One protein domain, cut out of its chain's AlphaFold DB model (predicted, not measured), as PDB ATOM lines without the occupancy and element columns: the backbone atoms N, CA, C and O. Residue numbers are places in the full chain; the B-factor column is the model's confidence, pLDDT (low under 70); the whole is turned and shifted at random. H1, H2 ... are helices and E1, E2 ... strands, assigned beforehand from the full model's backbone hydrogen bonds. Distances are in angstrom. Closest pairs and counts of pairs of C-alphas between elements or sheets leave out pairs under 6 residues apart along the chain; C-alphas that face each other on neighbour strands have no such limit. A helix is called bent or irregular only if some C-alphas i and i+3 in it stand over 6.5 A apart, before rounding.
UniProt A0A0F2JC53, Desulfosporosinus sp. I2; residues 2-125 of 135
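What this domain is: This is residues 2 to 125 of the 135 residues of a protein of Desulfosporosinus sp. I2 (UniProt A0A0F2JC53). With little regular structure, this is a small parallel sheet, E1 E2 E3, with H3 over one face, H2 side by side with H3, and H1 grazing the sheet; of a long unnamed tail, residues 83 to 125, residues 111 to 125 stick out. The printed part has 124 residues, 48 in named elements, ordered H1 E1 H2 E2 H3 E3, class mixed. It is compact, radius of gyration of the C-alphas 15.9 A, spanning 46 by 37 by 28 A.

Where its parts are: H1, residues 11 to 23, 18.4 A, begins at C-alpha 11 (176.110, 230.430, 157.149). E1 is 29 to 33, irregular H2 36 to 45 with C-alphas 41 and 44 7.2 A apart, E2 52 to 58, 19.6 A, and H3 65 to 71. E3, 77 to 82, 16.6 A, ends at C-alpha 82 (199.338, 243.457, 156.293).

How they stand to each other: E2 is parallel to E1, N 53 and O 29 2.8 A apart, and to E3, N 58 and O 81 2.8 A apart. E1, H2, E2 and E2, H3, E3 are strand-helix-strand units, parallel neighbour strands joined through a helix, with right-handed crossovers. H3 runs along the strands at a height over the sheet of 8.6 A. H2 touches H3, closest C-alphas Ser 36 and Arg 66, 5.2 A. H1 and H3 have every O i to N i+4 pair within hydrogen-bond range, H2 4 of 6.

The domain as a whole: The farthest C-alphas, Glu 12 and Pro 107, are 46.4 A apart. The printed part has no cut and no long link between named elements. Residue 2 and residues 84 to 125 have pLDDT under 70.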
ATOM      1  N   SER A   2     192.075 228.004 152.549       69.50
ATOM      2  CA  SER A   2     190.625 228.211 152.520       69.50
ATOM      3  C   SER A   2     190.208 229.301 153.512       69.50
ATOM      4  O   SER A   2     190.552 229.224 154.688       69.50
ATOM      5  N   ASP A   3     189.502 230.320 153.025       90.12
ATOM      6  CA  ASP A   3     188.959 231.430 153.821       90.12
ATOM      7  C   ASP A   3     187.612 231.005 154.430       90.12
ATOM      8  O   ASP A   3     186.765 230.469 153.717       90.12
ATOM      9  N   LEU A   4     187.401 231.225 155.733       93.25
ATOM     10  CA  LEU A   4     186.158 230.840 156.423       93.25
ATOM     11  C   LEU A   4     184.927 231.564 155.860       93.25
ATOM     12  O   LEU A   4     183.826 231.019 155.885       93.25
ATOM     13  N   PHE A   5     185.119 232.771 155.332       95.75
ATOM     14  CA  PHE A   5     184.070 233.604 154.758       95.75
ATOM     15  C   PHE A   5     184.024 233.463 153.232       95.75
ATOM     16  O   PHE A   5     183.692 234.413 152.527       95.75
ATOM     17  N   HIS A   6     184.382 232.293 152.691       95.12
ATOM     18  CA  HIS A   6     184.183 231.998 151.272       95.12
ATOM     19  C   HIS A   6     182.688 231.946 150.923       95.12
ATOM     20  O   HIS A   6     181.857 231.578 151.753       95.12
ATOM     21  N   GLU A   7     182.334 232.311 149.690       93.62
ATOM     22  CA  GLU A   7     180.934 232.434 149.270       93.62
ATOM     23  C   GLU A   7     180.178 231.100 149.212       93.62
ATOM     24  O   GLU A   7     179.017 231.012 149.611       93.62
ATOM     25  N   ASP A   8     180.900 230.048 148.842       95.00
ATOM     26  CA  ASP A   8     180.421 228.664 148.838       95.00
ATOM     27  C   ASP A   8     180.257 228.044 150.235       95.00
ATOM     28  O   ASP A   8     179.733 226.938 150.358       95.00
ATOM     29  N   ILE A   9     180.718 228.712 151.301       95.62
ATOM     30  CA  ILE A   9     180.562 228.204 152.667       95.62
ATOM     31  C   ILE A   9     179.253 228.759 153.247       95.62
ATOM     32  O   ILE A   9     179.157 229.971 153.470       95.62
ATOM     33  N   PRO A  10     178.248 227.906 153.523       97.25
ATOM     34  CA  PRO A  10     176.952 228.355 154.017       97.25
ATOM     35  C   PRO A  10     177.036 228.863 155.463       97.25
ATOM     36  O   PRO A  10     177.864 228.396 156.257       97.25
ATOM     37  N   LEU A  11     176.149 229.798 155.824       97.44
ATOM     38  CA  LEU A  11     176.110 230.430 157.149       97.44
ATOM     39  C   LEU A  11     176.019 229.394 158.277       97.44
ATOM     40  O   LEU A  11     176.734 229.504 159.273       97.44
ATOM     41  N   GLU A  12     175.210 228.348 158.111       97.94
ATOM     42  CA  GLU A  12     175.008 227.311 159.128       97.94
ATOM     43  C   GLU A  12     176.311 226.562 159.435       97.94
ATOM     44  O   GLU A  12     176.539 226.119 160.565       97.94
ATOM     45  N   TYR A  13     177.189 226.412 158.441       97.88
ATOM     46  CA  TYR A  13     178.494 225.792 158.641       97.88
ATOM     47  C   TYR A  13     179.436 226.716 159.419       97.88
ATOM     48  O   TYR A  13     180.085 226.274 160.372       97.88
ATOM     49  N   ILE A  14     179.447 228.009 159.089       97.75
ATOM     50  CA  ILE A  14     180.227 229.017 159.819       97.75
ATOM     51  C   ILE A  14     179.748 229.093 161.275       97.75
ATOM     52  O   ILE A  14     180.563 229.062 162.196       97.75
ATOM     53  N   GLN A  15     178.435 229.078 161.513       98.31
ATOM     54  CA  GLN A  15     177.858 229.051 162.860       98.31
ATOM     55  C   GLN A  15     178.270 227.807 163.655       98.31
ATOM     56  O   GLN A  15     178.578 227.921 164.843       98.31
ATOM     57  N   LYS A  16     178.342 226.626 163.024       98.31
ATOM     58  CA  LYS A  16     178.859 225.408 163.679       98.31
ATOM     59  C   LYS A  16     180.315 225.579 164.110       98.31
ATOM     60  O   LYS A  16     180.651 225.222 165.240       98.31
ATOM     61  N   ILE A  17     181.159 226.161 163.255       97.62
ATOM     62  CA  ILE A  17     182.563 226.452 163.583       97.62
ATOM     63  C   ILE A  17     182.646 227.441 164.748       97.62
ATOM     64  O   ILE A  17     183.336 227.167 165.730       97.62
ATOM     65  N   PHE A  18     181.891 228.540 164.698       97.81
ATOM     66  CA  PHE A  18     181.810 229.489 165.810       97.81
ATOM     67  C   PHE A  18     181.333 228.808 167.095       97.81
ATOM     68  O   PHE A  18     181.917 229.037 168.151       97.81
ATOM     69  N   GLY A  19     180.354 227.905 167.028       98.12
ATOM     70  CA  GLY A  19     179.905 227.115 168.174       98.12
ATOM     71  C   GLY A  19     181.014 226.259 168.796       98.12
ATOM     72  O   GLY A  19     181.097 226.157 170.021       98.12
ATOM     73  N   ILE A  20     181.900 225.681 167.981       98.06
ATOM     74  CA  ILE A  20     183.076 224.940 168.463       98.06
ATOM     75  C   ILE A  20     184.081 225.897 169.118       98.06
ATOM     76  O   ILE A  20     184.519 225.634 170.238       98.06
ATOM     77  N   MET A  21     184.398 227.024 168.472       98.06
ATOM     78  CA  MET A  21     185.332 228.023 169.014       98.06
ATOM     79  C   MET A  21     184.853 228.605 170.353       98.06
ATOM     80  O   MET A  21     185.647 228.772 171.277       98.06
ATOM     81  N   ASN A  22     183.544 228.842 170.488       97.56
ATOM     82  CA  ASN A  22     182.921 229.305 171.730       97.56
ATOM     83  C   ASN A  22     183.030 228.263 172.860       97.56
ATOM     84  O   ASN A  22     183.276 228.621 174.010       97.56
ATOM     85  N   LYS A  23     182.872 226.965 172.552       98.06
ATOM     86  CA  LYS A  23     183.014 225.876 173.539       98.06
ATOM     87  C   LYS A  23     184.466 225.659 173.963       98.06
ATOM     88  O   LYS A  23     184.732 225.299 175.107       98.06
ATOM     89  N   ALA A  24     185.410 225.879 173.055       97.19
ATOM     90  CA  ALA A  24     186.837 225.693 173.285       97.19
ATOM     91  C   ALA A  24     187.489 226.921 173.954       97.19
ATOM     92  O   ALA A  24     188.532 227.388 173.506       97.19
ATOM     93  N   SER A  25     186.914 227.413 175.058       93.38
ATOM     94  CA  SER A  25     187.323 228.655 175.745       93.38
ATOM     95  C   SER A  25     188.776 228.687 176.244       93.38
ATOM     96  O   SER A  25     189.298 229.752 176.560       93.38
ATOM     97  N   ARG A  26     189.447 227.529 176.298       96.19
ATOM     98  CA  ARG A  26     190.876 227.398 176.625       96.19
ATOM     99  C   ARG A  26     191.811 227.808 175.479       96.19
ATOM    100  O   ARG A  26     193.011 227.905 175.714       96.19
ATOM    101  N   HIS A  27     191.285 228.003 174.270       97.19
ATOM    102  CA  HIS A  27     192.049 228.360 173.080       97.19
ATOM    103  C   HIS A  27     191.621 229.721 172.561       97.19
ATOM    104  O   HIS A  27     190.429 230.029 172.515       97.19
ATOM    105  N   THR A  28     192.598 230.485 172.095       96.44
ATOM    106  CA  THR A  28     192.363 231.669 171.281       96.44
ATOM    107  C   THR A  28     192.351 231.279 169.808       96.44
ATOM    108  O   THR A  28     193.242 230.571 169.342       96.44
ATOM    109  N   PHE A  29     191.362 231.770 169.068       97.00
ATOM    110  CA  PHE A  29     191.241 231.588 167.629       97.00
ATOM    111  C   PHE A  29     191.470 232.919 166.921       97.00
ATOM    112  O   PHE A  29     190.686 233.854 167.079       97.00
ATOM    113  N   GLN A  30     192.528 232.989 166.116       95.75
ATOM    114  CA  GLN A  30     192.764 234.102 165.201       95.75
ATOM    115  C   GLN A  30     192.147 233.765 163.845       95.75
ATOM    116  O   GLN A  30     192.668 232.938 163.096       95.75
ATOM    117  N   VAL A  31     191.014 234.391 163.542       95.81
ATOM    118  CA  VAL A  31     190.294 234.214 162.280       95.81
ATOM    119  C   VAL A  31     190.689 235.350 161.346       95.81
ATOM    120  O   VAL A  31     190.480 236.510 161.677       95.81
ATOM    121  N   LEU A  32     191.250 235.036 160.180       95.31
ATOM    122  CA  LEU A  32     191.698 236.024 159.197       95.31
ATOM    123  C   LEU A  32     190.929 235.855 157.885       95.31
ATOM    124  O   LEU A  32     190.711 234.730 157.442       95.31
ATOM    125  N   THR A  33     190.531 236.966 157.263       95.25
ATOM    126  CA  THR A  33     189.834 236.943 155.972       95.25
ATOM    127  C   THR A  33     190.252 238.087 155.054       95.25
ATOM    128  O   THR A  33     190.569 239.192 155.506       95.25
ATOM    129  N   LYS A  34     190.220 237.826 153.743       94.31
ATOM    130  CA  LYS A  34     190.290 238.865 152.695       94.31
ATOM    131  C   LYS A  34     188.895 239.332 152.252       94.31
ATOM    132  O   LYS A  34     188.782 240.322 151.533       94.31
ATOM    133  N   ARG A  35     187.836 238.636 152.675       95.38
ATOM    134  CA  ARG A  35     186.442 238.827 152.244       95.38
ATOM    135  C   ARG A  35     185.657 239.623 153.286       95.38
ATOM    136  O   ARG A  35     184.724 239.119 153.905       95.38
ATOM    137  N   SER A  36     186.066 240.873 153.502       96.38
ATOM    138  CA  SER A  36     185.503 241.718 154.563       96.38
ATOM    139  C   SER A  36     184.013 242.015 154.396       96.38
ATOM    140  O   SER A  36     183.328 242.160 155.400       96.38
ATOM    141  N   ASP A  37     183.516 242.070 153.161       96.56
ATOM    142  CA  ASP A  37     182.105 242.358 152.880       96.56
ATOM    143  C   ASP A  37     181.212 241.218 153.377       96.56
ATOM    144  O   ASP A  37     180.234 241.439 154.085       96.56
ATOM    145  N   ARG A  38     181.626 239.972 153.113       97.06
ATOM    146  CA  ARG A  38     180.939 238.781 153.624       97.06
ATOM    147  C   ARG A  38     181.093 238.632 155.133       97.06
ATOM    148  O   ARG A  38     180.160 238.214 155.809       97.06
ATOM    149  N   LEU A  39     182.253 238.988 155.687       97.50
ATOM    150  CA  LEU A  39     182.411 239.078 157.138       97.50
ATOM    151  C   LEU A  39     181.400 240.065 157.740       97.50
ATOM    152  O   LEU A  39     180.751 239.724 158.723       97.50
ATOM    153  N   GLU A  40     181.268 241.264 157.170       97.06
ATOM    154  CA  GLU A  40     180.334 242.292 157.640       97.06
ATOM    155  C   GLU A  40     178.880 241.808 157.571       97.06
ATOM    156  O   GLU A  40     178.149 241.946 158.551       97.06
ATOM    157  N   GLU A  41     178.487 241.191 156.454       97.50
ATOM    158  CA  GLU A  41     177.150 240.626 156.246       97.50
ATOM    159  C   GLU A  41     176.803 239.560 157.293       97.50
ATOM    160  O   GLU A  41     175.704 239.554 157.854       97.50
ATOM    161  N   LEU A  42     177.742 238.650 157.569       97.75
ATOM    162  CA  LEU A  42     177.485 237.497 158.428       97.75
ATOM    163  C   LEU A  42     177.715 237.790 159.915       97.75
ATOM    164  O   LEU A  42     177.139 237.105 160.760       97.75
ATOM    165  N   ALA A  43     178.516 238.801 160.259       97.25
ATOM    166  CA  ALA A  43     178.894 239.123 161.636       97.25
ATOM    167  C   ALA A  43     177.724 239.239 162.635       97.25
ATOM    168  O   ALA A  43     177.907 238.768 163.765       97.25
ATOM    169  N   PRO A  44     176.546 239.803 162.286       97.81
ATOM    170  CA  PRO A  44     175.388 239.856 163.183       97.81
ATOM    171  C   PRO A  44     174.828 238.481 163.577       97.81
ATOM    172  O   PRO A  44     174.203 238.357 164.628       97.81
ATOM    173  N   TYR A  45     175.060 237.447 162.764       97.81
ATOM    174  CA  TYR A  45     174.550 236.088 162.978       97.81
ATOM    175  C   TYR A  45     175.553 235.166 163.687       97.81
ATOM    176  O   TYR A  45     175.291 233.968 163.847       97.81
ATOM    177  N   LEU A  46     176.711 235.699 164.086       97.75
ATOM    178  CA  LEU A  46     177.806 234.951 164.696       97.75
ATOM    179  C   LEU A  46     177.951 235.308 166.179       97.75
ATOM    180  O   LEU A  46     177.872 236.467 166.579       97.75
ATOM    181  N   ALA A  47     178.190 234.289 167.007       97.12
ATOM    182  CA  ALA A  47     178.400 234.459 168.441       97.12
ATOM    183  C   ALA A  47     179.873 234.782 168.736       97.12
ATOM    184  O   ALA A  47     180.734 233.902 168.680       97.12
ATOM    185  N   TRP A  48     180.163 236.042 169.057       97.00
ATOM    186  CA  TRP A  48     181.518 236.525 169.325       97.00
ATOM    187  C   TRP A  48     181.892 236.390 170.807       97.00
ATOM    188  O   TRP A  48     181.440 237.171 171.643       97.00
ATOM    189  N   SER A  49     182.760 235.431 171.138       96.75
ATOM    190  CA  SER A  49     183.361 235.302 172.470       96.75
ATOM    191  C   SER A  49     184.729 236.000 172.564       96.75
ATOM    192  O   SER A  49     185.386 236.225 171.547       96.75
ATOM    193  N   PRO A  50     185.223 236.316 173.779       96.50
ATOM    194  CA  PRO A  50     186.535 236.947 173.972       96.50
ATOM    195  C   PRO A  50     187.731 236.181 173.384       96.50
ATOM    196  O   PRO A  50     188.776 236.786 173.149       96.50
ATOM    197  N   ASN A  51     187.597 234.870 173.174       97.12
ATOM    198  CA  ASN A  51     188.639 234.012 172.618       97.12
ATOM    199  C   ASN A  51     188.584 233.889 171.083       97.12
ATOM    200  O   ASN A  51     189.404 233.177 170.514       97.12
ATOM    201  N   ILE A  52     187.645 234.565 170.412       97.69
ATOM    202  CA  ILE A  52     187.560 234.628 168.948       97.69
ATOM    203  C   ILE A  52     187.977 236.020 168.505       97.69
ATOM    204  O   ILE A  52     187.311 237.013 168.816       97.69
ATOM    205  N   TRP A  53     189.089 236.104 167.788       97.62
ATOM    206  CA  TRP A  53     189.609 237.371 167.302       97.62
ATOM    207  C   TRP A  53     189.493 237.447 165.806       97.62
ATOM    208  O   TRP A  53     189.898 236.530 165.090       97.62
ATOM    209  N   GLN A  54     188.963 238.572 165.348       97.88
ATOM    210  CA  GLN A  54     188.702 238.777 163.941       97.88
ATOM    211  C   GLN A  54     189.758 239.688 163.334       97.88
ATOM    212  O   GLN A  54     189.935 240.833 163.751       97.88
ATOM    213  N   GLY A  55     190.430 239.179 162.317       96.00
ATOM    214  CA  GLY A  55     191.380 239.902 161.500       96.00
ATOM    215  C   GLY A  55     190.852 240.146 160.095       96.00
ATOM    216  O   GLY A  55     190.105 239.325 159.558       96.00
ATOM    217  N   VAL A  56     191.294 241.232 159.466       95.12
ATOM    218  CA  VAL A  56     191.238 241.375 158.002       95.12
ATOM    219  C   VAL A  56     192.641 241.535 157.444       95.12
ATOM    220  O   VAL A  56     193.497 242.152 158.082       95.12
ATOM    221  N   THR A  57     192.875 240.992 156.254       91.75
ATOM    222  CA  THR A  57     194.130 241.215 155.531       91.75
ATOM    223  C   THR A  57     194.019 242.456 154.655       91.75
ATOM    224  O   THR A  57     193.068 242.591 153.884       91.75
ATOM    225  N   ILE A  58     195.009 243.340 154.726       88.06
ATOM    226  CA  ILE A  58     195.156 244.524 153.880       88.06
ATOM    227  C   ILE A  58     196.409 244.350 153.034       88.06
ATOM    228  O   ILE A  58     197.495 244.145 153.567       88.06
ATOM    229  N   GLU A  59     196.242 244.432 151.718       85.88
ATOM    230  CA  GLU A  59     197.322 244.141 150.766       85.88
ATOM    231  C   GLU A  59     197.814 245.388 150.032       85.88
ATOM    232  O   GLU A  59     198.924 245.422 149.517       85.88
ATOM    233  N   SER A  60     196.991 246.434 150.002       82.06
ATOM    234  CA  SER A  60     197.303 247.743 149.436       82.06
ATOM    235  C   SER A  60     196.218 248.746 149.835       82.06
ATOM    236  O   SER A  60     195.192 248.383 150.421       82.06
ATOM    237  N   ASP A  61     196.425 250.016 149.492       82.94
ATOM    238  CA  ASP A  61     195.503 251.114 149.796       82.94
ATOM    239  C   ASP A  61     194.078 250.891 149.276       82.94
ATOM    240  O   ASP A  61     193.116 251.274 149.943       82.94
ATOM    241  N   GLN A  62     193.918 250.201 148.143       85.12
ATOM    242  CA  GLN A  62     192.599 249.894 147.579       85.12
ATOM    243  C   GLN A  62     191.759 248.975 148.480       85.12
ATOM    244  O   GLN A  62     190.541 248.944 148.354       85.12
ATOM    245  N   TYR A  63     192.391 248.251 149.410       88.00
ATOM    246  CA  TYR A  63     191.719 247.352 150.349       88.00
ATOM    247  C   TYR A  63     191.485 247.981 151.729       88.00
ATOM    248  O   TYR A  63     191.009 247.298 152.635       88.00
ATOM    249  N   LYS A  64     191.766 249.282 151.908       87.62
ATOM    250  CA  LYS A  64     191.531 250.012 153.173       87.62
ATOM    251  C   LYS A  64     190.089 249.900 153.673       87.62
ATOM    252  O   LYS A  64     189.881 249.850 154.884       87.62
ATOM    253  N   TYR A  65     189.115 249.774 152.769       92.00
ATOM    254  CA  TYR A  65     187.698 249.603 153.114       92.00
ATOM    255  C   TYR A  65     187.438 248.382 154.015       92.00
ATOM    256  O   TYR A  65     186.520 248.411 154.833       92.00
ATOM    257  N   ARG A  66     188.287 247.342 153.959       94.12
ATOM    258  CA  ARG A  66     188.162 246.158 154.826       94.12
ATOM    259  C   ARG A  66     188.260 246.520 156.314       94.12
ATOM    260  O   ARG A  66     187.685 245.830 157.154       94.12
ATOM    261  N   ILE A  67     188.956 247.611 156.652       92.75
ATOM    262  CA  ILE A  67     189.034 248.141 158.022       92.75
ATOM    263  C   ILE A  67     187.675 248.686 158.465       92.75
ATOM    264  O   ILE A  67     187.278 248.478 159.611       92.75
ATOM    265  N   ASP A  68     186.952 249.365 157.575       93.38
ATOM    266  CA  ASP A  68     185.624 249.900 157.878       93.38
ATOM    267  C   ASP A  68     184.603 248.783 158.079       93.38
ATOM    268  O   ASP A  68     183.815 248.845 159.023       93.38
ATOM    269  N   SER A  69     184.685 247.716 157.284       94.94
ATOM    270  CA  SER A  69     183.918 246.494 157.533       94.94
ATOM    271  C   SER A  69     184.274 245.869 158.881       94.94
ATOM    272  O   SER A  69     183.386 245.589 159.684       94.94
ATOM    273  N   LEU A  70     185.568 245.734 159.204       95.00
ATOM    274  CA  LEU A  70     186.011 245.190 160.492       95.00
ATOM    275  C   LEU A  70     185.516 246.022 161.685       95.00
ATOM    276  O   LEU A  70     185.186 245.460 162.728       95.00
ATOM    277  N   ARG A  71     185.426 247.352 161.554       93.50
ATOM    278  CA  ARG A  71     184.896 248.244 162.604       93.50
ATOM    279  C   ARG A  71     183.437 247.953 162.960       93.50
ATOM    280  O   ARG A  71     183.048 248.237 164.090       93.50
ATOM    281  N   LYS A  72     182.654 247.391 162.036       94.31
ATOM    282  CA  LYS A  72     181.240 247.034 162.242       94.31
ATOM    283  C   LYS A  72     181.057 245.649 162.875       94.31
ATOM    284  O   LYS A  72     179.948 245.294 163.262       94.31
ATOM    285  N   VAL A  73     182.130 244.864 162.999       94.81
ATOM    286  CA  VAL A  73     182.088 243.515 163.574       94.81
ATOM    287  C   VAL A  73     182.140 243.574 165.101       94.81
ATOM    288  O   VAL A  73     183.033 244.184 165.691       94.81
ATOM    289  N   ASN A  74     181.244 242.837 165.758       92.69
ATOM    290  CA  ASN A  74     181.121 242.784 167.222       92.69
ATOM    291  C   ASN A  74     182.195 241.932 167.934       92.69
ATOM    292  O   ASN A  74     182.051 241.598 169.109       92.69
ATOM    293  N   ALA A  75     183.298 241.597 167.262       94.38
ATOM    294  CA  ALA A  75     184.424 240.902 167.876       94.38
ATOM    295  C   ALA A  75     185.079 241.784 168.952       94.38
ATOM    296  O   ALA A  75     185.303 242.982 168.737       94.38
ATOM    297  N   LYS A  76     185.413 241.189 170.106       93.81
ATOM    298  CA  LYS A  76     186.065 241.907 171.216       93.81
ATOM    299  C   LYS A  76     187.488 242.328 170.858       93.81
ATOM    300  O   LYS A  76     187.910 243.425 171.212       93.81
ATOM    301  N   VAL A  77     188.210 241.464 170.149       94.38
ATOM    302  CA  VAL A  77     189.546 241.750 169.627       94.38
ATOM    303  C   VAL A  77     189.473 241.737 168.108       94.38
ATOM    304  O   VAL A  77     189.018 240.769 167.494       94.38
ATOM    305  N   ARG A  78     189.908 242.847 167.518       95.69
ATOM    306  CA  ARG A  78     189.957 243.086 166.079       95.69
ATOM    307  C   ARG A  78     191.387 243.443 165.707       95.69
ATOM    308  O   ARG A  78     191.977 244.297 166.367       95.69
ATOM    309  N   PHE A  79     191.942 242.797 164.690       92.81
ATOM    310  CA  PHE A  79     193.315 243.044 164.250       92.81
ATOM    311  C   PHE A  79     193.401 243.207 162.732       92.81
ATOM    312  O   PHE A  79     192.472 242.897 161.992       92.81
ATOM    313  N   ILE A  80     194.518 243.746 162.262       92.75
ATOM    314  CA  ILE A  80     194.780 243.935 160.838       92.75
ATOM    315  C   ILE A  80     196.062 243.172 160.523       92.75
ATOM    316  O   ILE A  80     197.071 243.376 161.196       92.75
ATOM    317  N   SER A  81     196.007 242.291 159.527       89.75
ATOM    318  CA  SER A  81     197.198 241.683 158.934       89.75
ATOM    319  C   SER A  81     197.570 242.463 157.678       89.75
ATOM    320  O   SER A  81     196.695 242.766 156.871       89.75
ATOM    321  N   PHE A  82     198.844 242.791 157.499       84.94
ATOM    322  CA  PHE A  82     199.338 243.457 156.293       84.94
ATOM    323  C   PHE A  82     200.138 242.448 155.465       84.94
ATOM    324  O   PHE A  82     201.147 241.936 155.950       84.94
ATOM    325  N   GLU A  83     199.698 242.140 154.240       73.69
ATOM    326  CA  GLU A  83     200.357 241.138 153.387       73.69
ATOM    327  C   GLU A  83     200.306 241.473 151.894       73.69
ATOM    328  O   GLU A  83     199.260 241.877 151.416       73.69
ATOM    329  N   PRO A  84     201.344 241.153 151.110       56.25
ATOM    330  CA  PRO A  84     202.735 241.096 151.520       56.25
ATOM    331  C   PRO A  84     203.230 242.543 151.703       56.25
ATOM    332  O   PRO A  84     202.808 243.440 150.980       56.25
ATOM    333  N   LEU A  85     204.128 242.799 152.658       50.53
ATOM    334  CA  LEU A  85     204.831 244.089 152.764       50.53
ATOM    335  C   LEU A  85     205.826 244.242 151.587       50.53
ATOM    336  O   LEU A  85     207.028 244.355 151.798       50.53
ATOM    337  N   ILE A  86     205.343 244.139 150.344       47.62
ATOM    338  CA  ILE A  86     206.110 244.390 149.115       47.62
ATOM    339  C   ILE A  86     206.179 245.901 148.845       47.62
ATOM    340  O   ILE A  86     207.110 246.336 148.181       47.62
ATOM    341  N   ASP A  87     205.278 246.695 149.439       46.62
ATOM    342  CA  ASP A  87     205.263 248.159 149.351       46.62
ATOM    343  C   ASP A  87     205.004 248.851 150.704       46.62
ATOM    344  O   ASP A  87     204.482 248.269 151.660       46.62
ATOM    345  N   GLU A  88     205.405 250.123 150.778       51.09
ATOM    346  CA  GLU A  88     205.387 250.970 151.973       51.09
ATOM    347  C   GLU A  88     203.948 251.289 152.434       51.09
ATOM    348  O   GLU A  88     203.166 251.934 151.733       51.09
ATOM    349  N   VAL A  89     203.587 250.857 153.647       52.25
ATOM    350  CA  VAL A  89     202.272 251.117 154.253       52.25
ATOM    351  C   VAL A  89     202.216 252.573 154.735       52.25
ATOM    352  O   VAL A  89     202.612 252.886 155.859       52.25
ATOM    353  N   LYS A  90     201.737 253.488 153.884       51.31
ATOM    354  CA  LYS A  90     201.593 254.912 154.230       51.31
ATOM    355  C   LYS A  90     200.420 255.142 155.191       51.31
ATOM    356  O   LYS A  90     199.270 254.851 154.870       51.31
ATOM    357  N   GLU A  91     200.762 255.668 156.368       53.19
ATOM    358  CA  GLU A  91     199.919 256.359 157.360       53.19
ATOM    359  C   GLU A  91     198.474 255.822 157.513       53.19
ATOM    360  O   GLU A  91     197.503 256.361 156.987       53.19
ATOM    361  N   PHE A  92     198.325 254.726 158.267       51.38
ATOM    362  CA  PHE A  92     197.042 254.032 158.486       51.38
ATOM    363  C   PHE A  92     196.267 254.473 159.747       51.38
ATOM    364  O   PHE A  92     195.129 254.048 159.952       51.38
ATOM    365  N   LEU A  93     196.849 255.310 160.611       48.53
ATOM    366  CA  LEU A  93     196.386 255.505 161.995       48.53
ATOM    367  C   LEU A  93     195.906 256.931 162.300       48.53
ATOM    368  O   LEU A  93     196.344 257.527 163.273       48.53
ATOM    369  N   ASN A  94     194.963 257.464 161.520       47.22
ATOM    370  CA  ASN A  94     194.310 258.739 161.870       47.22
ATOM    371  C   ASN A  94     192.962 258.558 162.598       47.22
ATOM    372  O   ASN A  94     192.386 259.526 163.086       47.22
ATOM    373  N   LYS A  95     192.445 257.320 162.690       47.97
ATOM    374  CA  LYS A  95     191.234 256.965 163.451       47.97
ATOM    375  C   LYS A  95     191.399 255.563 164.050       47.97
ATOM    376  O   LYS A  95     191.245 254.566 163.338       47.97
ATOM    377  N   GLY A  96     191.750 255.480 165.334       50.56
ATOM    378  CA  GLY A  96     191.917 254.208 166.052       50.56
ATOM    379  C   GLY A  96     190.691 253.288 165.949       50.56
ATOM    380  O   GLY A  96     189.565 253.744 165.739       50.56
ATOM    381  N   LEU A  97     190.897 251.973 166.071       50.09
ATOM    382  CA  LEU A  97     189.791 251.019 166.157       50.09
ATOM    383  C   LEU A  97     189.126 251.175 167.539       50.09
ATOM    384  O   LEU A  97     189.824 251.133 168.555       50.09
ATOM    385  N   PRO A  98     187.796 251.353 167.631       40.88
ATOM    386  CA  PRO A  98     187.136 251.446 168.928       40.88
ATOM    387  C   PRO A  98     187.341 250.129 169.693       40.88
ATOM    388  O   PRO A  98     186.902 249.071 169.235       40.88
ATOM    389  N   GLY A  99     188.054 250.201 170.824       43.47
ATOM    390  CA  GLY A  99     188.431 249.055 171.664       43.47
ATOM    391  C   GLY A  99     189.910 248.637 171.618       43.47
ATOM    392  O   GLY A  99     190.291 247.758 172.385       43.47
ATOM    393  N   SER A 100     190.761 249.254 170.786       39.56
ATOM    394  CA  SER A 100     192.218 249.018 170.806       39.56
ATOM    395  C   SER A 100     192.944 250.011 171.724       39.56
ATOM    396  O   SER A 100     192.603 251.193 171.754       39.56
ATOM    397  N   ALA A 101     193.949 249.542 172.472       34.50
ATOM    398  CA  ALA A 101     194.761 250.363 173.374       34.50
ATOM    399  C   ALA A 101     195.406 251.587 172.675       34.50
ATOM    400  O   ALA A 101     195.694 251.559 171.482       34.50
ATOM    401  N   LYS A 102     195.586 252.653 173.469       33.75
ATOM    402  CA  LYS A 102     195.871 254.062 173.123       33.75
ATOM    403  C   LYS A 102     196.964 254.307 172.064       33.75
ATOM    404  O   LYS A 102     198.004 253.658 172.067       33.75
ATOM    405  N   GLU A 103     196.720 255.339 171.247       32.09
ATOM    406  CA  GLU A 103     197.632 255.965 170.275       32.09
ATOM    407  C   GLU A 103     199.037 256.244 170.832       32.09
ATOM    408  O   GLU A 103     199.195 256.770 171.935       32.09
ATOM    409  N   PHE A 104     200.053 255.988 170.005       31.47
ATOM    410  CA  PHE A 104     201.427 256.442 170.213       31.47
ATOM    411  C   PHE A 104     201.754 257.507 169.157       31.47
ATOM    412  O   PHE A 104     201.781 257.209 167.965       31.47
ATOM    413  N   LYS A 105     201.988 258.754 169.584       30.12
ATOM    414  CA  LYS A 105     202.504 259.834 168.729       30.12
ATOM    415  C   LYS A 105     204.033 259.810 168.772       30.12
ATOM    416  O   LYS A 105     204.619 260.168 169.789       30.12
ATOM    417  N   GLY A 106     204.673 259.398 167.681       28.62
ATOM    418  CA  GLY A 106     206.129 259.452 167.511       28.62
ATOM    419  C   GLY A 106     206.556 259.049 166.092       28.62
ATOM    420  O   GLY A 106     205.828 258.295 165.447       28.62
ATOM    421  N   PRO A 107     207.693 259.562 165.580       28.41
ATOM    422  CA  PRO A 107     208.105 259.377 164.190       28.41
ATOM    423  C   PRO A 107     208.376 257.901 163.874       28.41
ATOM    424  O   PRO A 107     209.102 257.202 164.583       28.41
ATOM    425  N   MET A 108     207.741 257.431 162.803       33.50
ATOM    426  CA  MET A 108     207.649 256.032 162.403       33.50
ATOM    427  C   MET A 108     208.913 255.602 161.643       33.50
ATOM    428  O   MET A 108     209.021 255.810 160.441       33.50
ATOM    429  N   HIS A 109     209.870 254.981 162.338       30.92
ATOM    430  CA  HIS A 109     210.935 254.211 161.688       30.92
ATOM    431  C   HIS A 109     210.533 252.732 161.594       30.92
ATOM    432  O   HIS A 109     210.340 252.040 162.594       30.92
ATOM    433  N   LEU A 110     210.412 252.274 160.350       38.16
ATOM    434  CA  LEU A 110     209.642 251.127 159.858       38.16
ATOM    435  C   LEU A 110     210.096 249.710 160.264       38.16
ATOM    436  O   LEU A 110     209.632 248.749 159.667       38.16
ATOM    437  N   ASN A 111     210.955 249.522 161.269       29.23
ATOM    438  CA  ASN A 111     211.602 248.213 161.465       29.23
ATOM    439  C   ASN A 111     211.242 247.417 162.722       29.23
ATOM    440  O   ASN A 111     211.792 246.331 162.892       29.23
ATOM    441  N   LYS A 112     210.319 247.859 163.588       31.38
ATOM    442  CA  LYS A 112     209.840 247.032 164.717       31.38
ATOM    443  C   LYS A 112     208.418 247.395 165.146       31.38
ATOM    444  O   LYS A 112     208.237 248.157 166.089       31.38
ATOM    445  N   ILE A 113     207.403 246.784 164.535       30.69
ATOM    446  CA  ILE A 113     206.095 246.636 165.192       30.69
ATOM    447  C   ILE A 113     206.142 245.315 165.962       30.69
ATOM    448  O   ILE A 113     205.801 244.249 165.463       30.69
ATOM    449  N   PHE A 114     206.672 245.389 167.182       28.94
ATOM    450  CA  PHE A 114     206.648 244.308 168.162       28.94
ATOM    451  C   PHE A 114     205.633 244.699 169.236       28.94
ATOM    452  O   PHE A 114     205.918 245.515 170.115       28.94
ATOM    453  N   CYS A 115     204.434 244.124 169.179       28.00
ATOM    454  CA  CYS A 115     203.519 244.155 170.310       28.00
ATOM    455  C   CYS A 115     204.049 243.152 171.352       28.00
ATOM    456  O   CYS A 115     203.951 241.945 171.168       28.00
ATOM    457  N   LYS A 116     204.743 243.680 172.370       25.19
ATOM    458  CA  LYS A 116     205.242 243.048 173.611       25.19
ATOM    459  C   LYS A 116     205.423 241.511 173.590       25.19
ATOM    460  O   LYS A 116     204.569 240.764 174.050       25.19
ATOM    461  N   PHE A 117     206.608 241.052 173.181       26.03
ATOM    462  CA  PHE A 117     207.095 239.696 173.469       26.03
ATOM    463  C   PHE A 117     207.430 239.550 174.962       26.03
ATOM    464  O   PHE A 117     208.260 240.297 175.487       26.03
ATOM    465  N   ARG A 118     206.867 238.537 175.627       25.91
ATOM    466  CA  ARG A 118     207.571 237.844 176.715       25.91
ATOM    467  C   ARG A 118     208.341 236.701 176.057       25.91
ATOM    468  O   ARG A 118     207.773 235.907 175.319       25.91
ATOM    469  N   THR A 119     209.648 236.697 176.256       31.31
ATOM    470  CA  THR A 119     210.632 235.770 175.694       31.31
ATOM    471  C   THR A 119     210.202 234.306 175.847       31.31
ATOM    472  O   THR A 119     209.983 233.883 176.976       31.31
ATOM    473  N   MET A 120     210.151 233.528 174.756       25.88
ATOM    474  CA  MET A 120     210.948 232.296 174.600       25.88
ATOM    475  C   MET A 120     210.730 231.583 173.247       25.88
ATOM    476  O   MET A 120     209.619 231.257 172.864       25.88
ATOM    477  N   HIS A 121     211.874 231.329 172.604       30.81
ATOM    478  CA  HIS A 121     212.234 230.343 171.574       30.81
ATOM    479  C   HIS A 121     211.542 230.291 170.192       30.81
ATOM    480  O   HIS A 121     210.377 229.961 170.030       30.81
ATOM    481  N   LYS A 122     212.402 230.553 169.189       38.66
ATOM    482  CA  LYS A 122     212.313 230.325 167.735       38.66
ATOM    483  C   LYS A 122     211.391 229.169 167.324       38.66
ATOM    484  O   LYS A 122     211.692 228.050 167.707       38.66
ATOM    485  N   PHE A 123     210.458 229.422 166.403       30.66
ATOM    486  CA  PHE A 123     210.172 228.555 165.247       30.66
ATOM    487  C   PHE A 123     209.555 229.378 164.095       30.66
ATOM    488  O   PHE A 123     208.978 230.441 164.302       30.66
ATOM    489  N   SER A 124     209.822 228.926 162.873       40.25
ATOM    490  CA  SER A 124     209.693 229.580 161.563       40.25
ATOM    491  C   SER A 124     208.265 229.727 161.011       40.25
ATOM    492  O   SER A 124     207.437 228.854 161.225       40.25
ATOM    493  N   HIS A 125     208.065 230.783 160.203       45.06
ATOM    494  CA  HIS A 125     206.986 231.017 159.224       45.06
ATOM    495  C   HIS A 125     205.531 230.787 159.674       45.06
ATOM    496  O   HIS A 125     204.943 229.761 159.369       45.06
TER     497      HIS A 125